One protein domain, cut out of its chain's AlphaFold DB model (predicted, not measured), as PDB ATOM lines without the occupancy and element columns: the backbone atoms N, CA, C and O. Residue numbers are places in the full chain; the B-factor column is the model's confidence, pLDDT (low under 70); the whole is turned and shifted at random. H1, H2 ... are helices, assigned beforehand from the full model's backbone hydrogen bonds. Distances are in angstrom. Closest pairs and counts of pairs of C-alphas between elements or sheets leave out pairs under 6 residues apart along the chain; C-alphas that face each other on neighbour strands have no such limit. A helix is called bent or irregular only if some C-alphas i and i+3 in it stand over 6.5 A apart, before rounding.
ATOM      1  N   ASP A  98     107.050 155.838  72.080       64.88
ATOM      2  CA  ASP A  98     106.513 157.081  72.627       64.88
ATOM      3  C   ASP A  98     105.132 156.867  73.256       64.88
ATOM      4  O   ASP A  98     104.259 156.190  72.701       64.88
ATOM      5  N   LYS A  99     104.919 157.501  74.417       60.59
ATOM      6  CA  LYS A  99     103.659 157.439  75.179       60.59
ATOM      7  C   LYS A  99     102.466 158.026  74.422       60.59
ATOM      8  O   LYS A  99     101.339 157.763  74.811       60.59
ATOM      9  N   GLU A 100     102.728 158.793  73.370       63.66
ATOM     10  CA  GLU A 100     101.736 159.474  72.535       63.66
ATOM     11  C   GLU A 100     101.259 158.616  71.357       63.66
ATOM     12  O   GLU A 100     100.299 158.981  70.685       63.66
ATOM     13  N   CYS A 101     101.893 157.463  71.096       68.50
ATOM     14  CA  CYS A 101     101.436 156.561  70.043       68.50
ATOM     15  C   CYS A 101     100.034 156.025  70.405       68.50
ATOM     16  O   CYS A 101      99.900 155.325  71.414       68.50
ATOM     17  N   PRO A 102      98.993 156.270  69.582       67.06
ATOM     18  CA  PRO A 102      97.622 155.857  69.898       67.06
ATOM     19  C   PRO A 102      97.491 154.347  70.140       67.06
ATOM     20  O   PRO A 102      96.758 153.906  71.023       67.06
ATOM     21  N   PHE A 103      98.275 153.546  69.412       58.94
ATOM     22  CA  PHE A 103      98.336 152.093  69.582       58.94
ATOM     23  C   PHE A 103      99.080 151.676  70.860       58.94
ATOM     24  O   PHE A 103      98.730 150.682  71.490       58.94
ATOM     25  N   PHE A 104     100.066 152.458  71.310       60.94
ATOM     26  CA  PHE A 104     100.753 152.212  72.580       60.94
ATOM     27  C   PHE A 104      99.864 152.527  73.791       60.94
ATOM     28  O   PHE A 104      99.897 151.794  74.779       60.94
ATOM     29  N   ILE A 105      99.039 153.575  73.700       65.94
ATOM     30  CA  ILE A 105      98.071 153.950  74.742       65.94
ATOM     31  C   ILE A 105      96.966 152.893  74.849       65.94
ATOM     32  O   ILE A 105      96.625 152.469  75.952       65.94
ATOM     33  N   LYS A 106      96.431 152.436  73.709       67.06
ATOM     34  CA  LYS A 106      95.239 151.578  73.672       67.06
ATOM     35  C   LYS A 106      95.522 150.097  73.959       67.06
ATOM     36  O   LYS A 106      94.725 149.462  74.642       67.06
ATOM     37  N   GLU A 107      96.645 149.540  73.492       57.00
ATOM     38  CA  GLU A 107      96.914 148.090  73.603       57.00
ATOM     39  C   GLU A 107      97.931 147.698  74.683       57.00
ATOM     40  O   GLU A 107      97.932 146.557  75.143       57.00
ATOM     41  N   ASN A 108      98.792 148.609  75.150       58.97
ATOM     42  CA  ASN A 108      99.883 148.229  76.059       58.97
ATOM     43  C   ASN A 108      99.529 148.332  77.551       58.97
ATOM     44  O   ASN A 108     100.307 147.900  78.400       58.97
ATOM     45  N   GLN A 109      98.368 148.889  77.899       65.00
ATOM     46  CA  GLN A 109      97.992 149.124  79.294       65.00
ATOM     47  C   GLN A 109      97.703 147.818  80.045       65.00
ATOM     48  O   GLN A 109      98.194 147.634  81.156       65.00
ATOM     49  N   LYS A 110      96.991 146.877  79.412       64.94
ATOM     50  CA  LYS A 110      96.704 145.557  79.994       64.94
ATOM     51  C   LYS A 110      97.964 144.698  80.081       64.94
ATOM     52  O   LYS A 110      98.233 144.140  81.133       64.94
ATOM     53  N   LEU A 111      98.795 144.662  79.038       63.88
ATOM     54  CA  LEU A 111     100.076 143.934  79.063       63.88
ATOM     55  C   LEU A 111     101.065 144.496  80.098       63.88
ATOM     56  O   LEU A 111     101.765 143.724  80.749       63.88
ATOM     57  N   LYS A 112     101.095 145.819  80.311       61.38
ATOM     58  CA  LYS A 112     101.840 146.430  81.424       61.38
ATOM     59  C   LYS A 112     101.250 146.082  82.782       61.38
ATOM     60  O   LYS A 112     102.017 145.796  83.689       61.38
ATOM     61  N   GLN A 113      99.925 146.093  82.930       65.00
ATOM     62  CA  GLN A 113      99.276 145.665  84.172       65.00
ATOM     63  C   GLN A 113      99.585 144.197  84.477       65.00
ATOM     64  O   GLN A 113      99.977 143.907  85.593       65.00
ATOM     65  N   PHE A 114      99.527 143.297  83.494       60.44
ATOM     66  CA  PHE A 114      99.916 141.897  83.676       60.44
ATOM     67  C   PHE A 114     101.415 141.735  83.982       60.44
ATOM     68  O   PHE A 114     101.772 140.975  84.873       60.44
ATOM     69  N   ARG A 115     102.321 142.484  83.337       62.47
ATOM     70  CA  ARG A 115     103.750 142.457  83.714       62.47
ATOM     71  C   ARG A 115     103.989 142.936  85.149       62.47
ATOM     72  O   ARG A 115     104.665 142.251  85.905       62.47
ATOM     73  N   VAL A 116     103.402 144.070  85.525       64.69
ATOM     74  CA  VAL A 116     103.608 144.699  86.839       64.69
ATOM     75  C   VAL A 116     102.931 143.916  87.968       64.69
ATOM     76  O   VAL A 116     103.530 143.729  89.019       64.69
ATOM     77  N   VAL A 117     101.697 143.448  87.760       62.75
ATOM     78  CA  VAL A 117     100.884 142.778  88.793       62.75
ATOM     79  C   VAL A 117     101.203 141.286  88.891       62.75
ATOM     80  O   VAL A 117     101.120 140.723  89.975       62.75
ATOM     81  N   THR A 118     101.568 140.629  87.786       60.81
ATOM     82  CA  THR A 118     101.724 139.164  87.752       60.81
ATOM     83  C   THR A 118     103.186 138.710  87.790       60.81
ATOM     84  O   THR A 118     103.445 137.598  88.234       60.81
ATOM     85  N   HIS A 119     104.148 139.534  87.352       58.88
ATOM     86  CA  HIS A 119     105.530 139.073  87.155       58.88
ATOM     87  C   HIS A 119     106.644 139.970  87.715       58.88
ATOM     88  O   HIS A 119     107.780 139.501  87.772       58.88
ATOM     89  N   GLU A 120     106.374 141.211  88.136       62.53
ATOM     90  CA  GLU A 120     107.434 142.120  88.608       62.53
ATOM     91  C   GLU A 120     107.450 142.362  90.126       62.53
ATOM     92  O   GLU A 120     108.530 142.641  90.641       62.53
ATOM     93  N   ASP A 121     106.342 142.217  90.870       63.53
ATOM     94  CA  ASP A 121     106.396 142.357  92.336       63.53
ATOM     95  C   ASP A 121     105.184 141.733  93.079       63.53
ATOM     96  O   ASP A 121     104.112 142.341  93.114       63.53
ATOM     97  N   PRO A 122     105.319 140.567  93.746       71.38
ATOM     98  CA  PRO A 122     104.250 140.007  94.585       71.38
ATOM     99  C   PRO A 122     103.905 140.888  95.801       71.38
ATOM    100  O   PRO A 122     102.853 140.717  96.412       71.38
ATOM    101  N   MET A 123     104.753 141.860  96.156       76.75
ATOM    102  CA  MET A 123     104.465 142.858  97.184       76.75
ATOM    103  C   MET A 123     103.717 144.088  96.650       76.75
ATOM    104  O   MET A 123     103.368 144.961  97.448       76.75
ATOM    105  N   TYR A 124     103.429 144.183  95.347       76.62
ATOM    106  CA  TYR A 124     102.790 145.363  94.757       76.62
ATOM    107  C   TYR A 124     101.459 145.707  95.433       76.62
ATOM    108  O   TYR A 124     101.189 146.873  95.728       76.62
ATOM    109  N   ASP A 125     100.651 144.694  95.742       79.62
ATOM    110  CA  ASP A 125      99.367 144.870  96.420       79.62
ATOM    111  C   ASP A 125      99.547 145.375  97.854       79.62
ATOM    112  O   ASP A 125      98.884 146.329  98.258       79.62
ATOM    113  N   ILE A 126     100.533 144.838  98.574       82.19
ATOM    114  CA  ILE A 126     100.862 145.223  99.953       82.19
ATOM    115  C   ILE A 126     101.414 146.657 100.006       82.19
ATOM    116  O   ILE A 126     101.022 147.455 100.854       82.19
ATOM    117  N   ILE A 127     102.299 147.034  99.080       82.25
ATOM    118  CA  ILE A 127     102.873 148.389  99.005       82.25
ATOM    119  C   ILE A 127     101.795 149.411  98.637       82.25
ATOM    120  O   ILE A 127     101.782 150.529  99.161       82.25
ATOM    121  N   ARG A 128     100.897 149.049  97.717       85.06
ATOM    122  CA  ARG A 128      99.774 149.897  97.314       85.06
ATOM    123  C   ARG A 128      98.811 150.111  98.478       85.06
ATOM    124  O   ARG A 128      98.395 151.247  98.694       85.06
ATOM    125  N   GLU A 129      98.510 149.053  99.227       85.56
ATOM    126  CA  GLU A 129      97.656 149.112 100.412       85.56
ATOM    127  C   GLU A 129      98.278 149.968 101.516       85.56
ATOM    128  O   GLU A 129      97.652 150.913 101.984       85.56
ATOM    129  N   ASN A 130      99.558 149.760 101.830       89.38
ATOM    130  CA  ASN A 130     100.270 150.572 102.817       89.38
ATOM    131  C   ASN A 130     100.288 152.062 102.450       89.38
ATOM    132  O   ASN A 130     100.113 152.912 103.316       89.38
ATOM    133  N   LYS A 131     100.439 152.398 101.161       91.50
ATOM    134  CA  LYS A 131     100.345 153.790 100.692       91.50
ATOM    135  C   LYS A 131      98.940 154.377 100.820       91.50
ATOM    136  O   LYS A 131      98.826 155.594 100.944       91.50
ATOM    137  N   ARG A 132      97.883 153.565 100.721       90.81
ATOM    138  CA  ARG A 132      96.506 154.014 100.991       90.81
ATOM    139  C   ARG A 132      96.331 154.269 102.480       90.81
ATOM    140  O   ARG A 132      96.040 155.397 102.856       90.81
ATOM    141  N   HIS A 133      96.682 153.289 103.303       91.94
ATOM    142  CA  HIS A 133      96.597 153.394 104.753       91.94
ATOM    143  C   HIS A 133      97.407 154.579 105.314       91.94
ATOM    144  O   HIS A 133      96.929 155.313 106.170       91.94
ATOM    145  N   GLU A 134      98.613 154.843 104.799       92.88
ATOM    146  CA  GLU A 134      99.420 156.005 105.204       92.88
ATOM    147  C   GLU A 134      98.735 157.340 104.862       92.88
ATOM    148  O   GLU A 134      98.788 158.290 105.648       92.88
ATOM    149  N   LYS A 135      98.056 157.421 103.709       94.75
ATOM    150  CA  LYS A 135      97.250 158.597 103.354       94.75
ATOM    151  C   LYS A 135      96.052 158.739 104.279       94.75
ATOM    152  O   LYS A 135      95.798 159.853 104.725       94.75
ATOM    153  N   ASP A 136      95.362 157.650 104.593       92.75
ATOM    154  CA  ASP A 136      94.183 157.673 105.459       92.75
ATOM    155  C   ASP A 136      94.545 158.097 106.885       92.75
ATOM    156  O   ASP A 136      93.894 158.975 107.448       92.75
ATOM    157  N   VAL A 137      95.656 157.591 107.429       94.06
ATOM    158  CA  VAL A 137      96.203 158.037 108.720       94.06
ATOM    159  C   VAL A 137      96.577 159.519 108.674       94.06
ATOM    160  O   VAL A 137      96.263 160.269 109.596       94.06
ATOM    161  N   ARG A 138      97.205 159.988 107.590       93.88
ATOM    162  CA  ARG A 138      97.530 161.414 107.431       93.88
ATOM    163  C   ARG A 138      96.274 162.280 107.353       93.88
ATOM    164  O   ARG A 138      96.254 163.371 107.913       93.88
ATOM    165  N   ILE A 139      95.234 161.807 106.673       94.00
ATOM    166  CA  ILE A 139      93.937 162.481 106.604       94.00
ATOM    167  C   ILE A 139      93.301 162.534 107.995       94.00
ATOM    168  O   ILE A 139      92.804 163.586 108.377       94.00
ATOM    169  N   GLN A 140      93.346 161.451 108.773       93.81
ATOM    170  CA  GLN A 140      92.850 161.433 110.152       93.81
ATOM    171  C   GLN A 140      93.605 162.423 111.048       93.81
ATOM    172  O   GLN A 140      92.972 163.202 111.750       93.81
ATOM    173  N   GLN A 141      94.937 162.475 110.957       92.94
ATOM    174  CA  GLN A 141      95.749 163.457 111.687       92.94
ATOM    175  C   GLN A 141      95.394 164.898 111.309       92.94
ATOM    176  O   GLN A 141      95.276 165.754 112.180       92.94
ATOM    177  N   LEU A 142      95.200 165.173 110.015       94.62
ATOM    178  CA  LEU A 142      94.775 166.494 109.547       94.62
ATOM    179  C   LEU A 142      93.374 166.845 110.056       94.62
ATOM    180  O   LEU A 142      93.158 167.973 110.479       94.62
ATOM    181  N   LYS A 143      92.442 165.886 110.052       90.81
ATOM    182  CA  LYS A 143      91.099 166.076 110.617       90.81
ATOM    183  C   LYS A 143      91.147 166.375 112.114       90.81
ATOM    184  O   LYS A 143      90.395 167.229 112.557       90.81
ATOM    185  N   GLN A 144      92.029 165.715 112.862       89.56
ATOM    186  CA  GLN A 144      92.181 165.951 114.296       89.56
ATOM    187  C   GLN A 144      92.759 167.336 114.591       89.56
ATOM    188  O   GLN A 144      92.170 168.070 115.366       89.56
ATOM    189  N   LEU A 145      93.809 167.758 113.878       88.94
ATOM    190  CA  LEU A 145      94.343 169.122 114.007       88.94
ATOM    191  C   LEU A 145      93.300 170.197 113.670       88.94
ATOM    192  O   LEU A 145      93.249 171.231 114.327       88.94
ATOM    193  N   LEU A 146      92.476 169.956 112.646       87.00
ATOM    194  CA  LEU A 146      91.378 170.857 112.297       87.00
ATOM    195  C   LEU A 146      90.287 170.880 113.377       87.00
ATOM    196  O   LEU A 146      89.737 171.944 113.620       87.00
ATOM    197  N   ALA A 147      89.988 169.746 114.016       81.94
ATOM    198  CA  ALA A 147      89.010 169.668 115.100       81.94
ATOM    199  C   ALA A 147      89.515 170.351 116.383       81.94
ATOM    200  O   ALA A 147      88.771 171.116 116.995       81.94
TER     201      ALA A 147
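AT A GLANCE: This is residues 98 to 147 of the 199 residues of an uncharacterized protein of Cavia porcellus (UniProt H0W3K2). Two helices, H1 and then the longer H2, make an open L, meeting at a corner through a tight link, with the far arms standing free. H1 has a kink of 43 degrees near residue 109. The printed part has 50 residues, is all helix with no named strand, and is extended, with a radius of gyration of the C-alphas of 17.2 A and a flat outline of 50 by 27 by 13 A.

HOW THE PARTS SIT: Look first at H1, residues 102 to 120, then at H2, residues 124 to 147. They are close but not clearly touching; the closest C-alphas, of Val 117 and Tyr 124, are 6.8 A apart. Their lines are about perpendicular, at 84 degrees. In H2 every O i to N i+4 pair is within hydrogen-bond range; in H1, 11 of 15 are.

IN THESE COORDINATES: Find C-alpha 102 at (97.622, 155.857, 69.898); from there H1 runs 25.2 A to C-alpha 120. It is only just irregular: C-alphas 107 and 110 are 6.9 A apart. H2 runs 34.6 A from C-alpha 124 at (102.790, 145.363, 94.757) to C-alpha 147 at (89.010, 169.668, 115.100).

THE WHOLE: The two C-alphas farthest apart, of Phe 103 and Ala 147, are 49.7 A apart. The printed part has no cut. Look for pLDDT under 70 at residues 98 to 121.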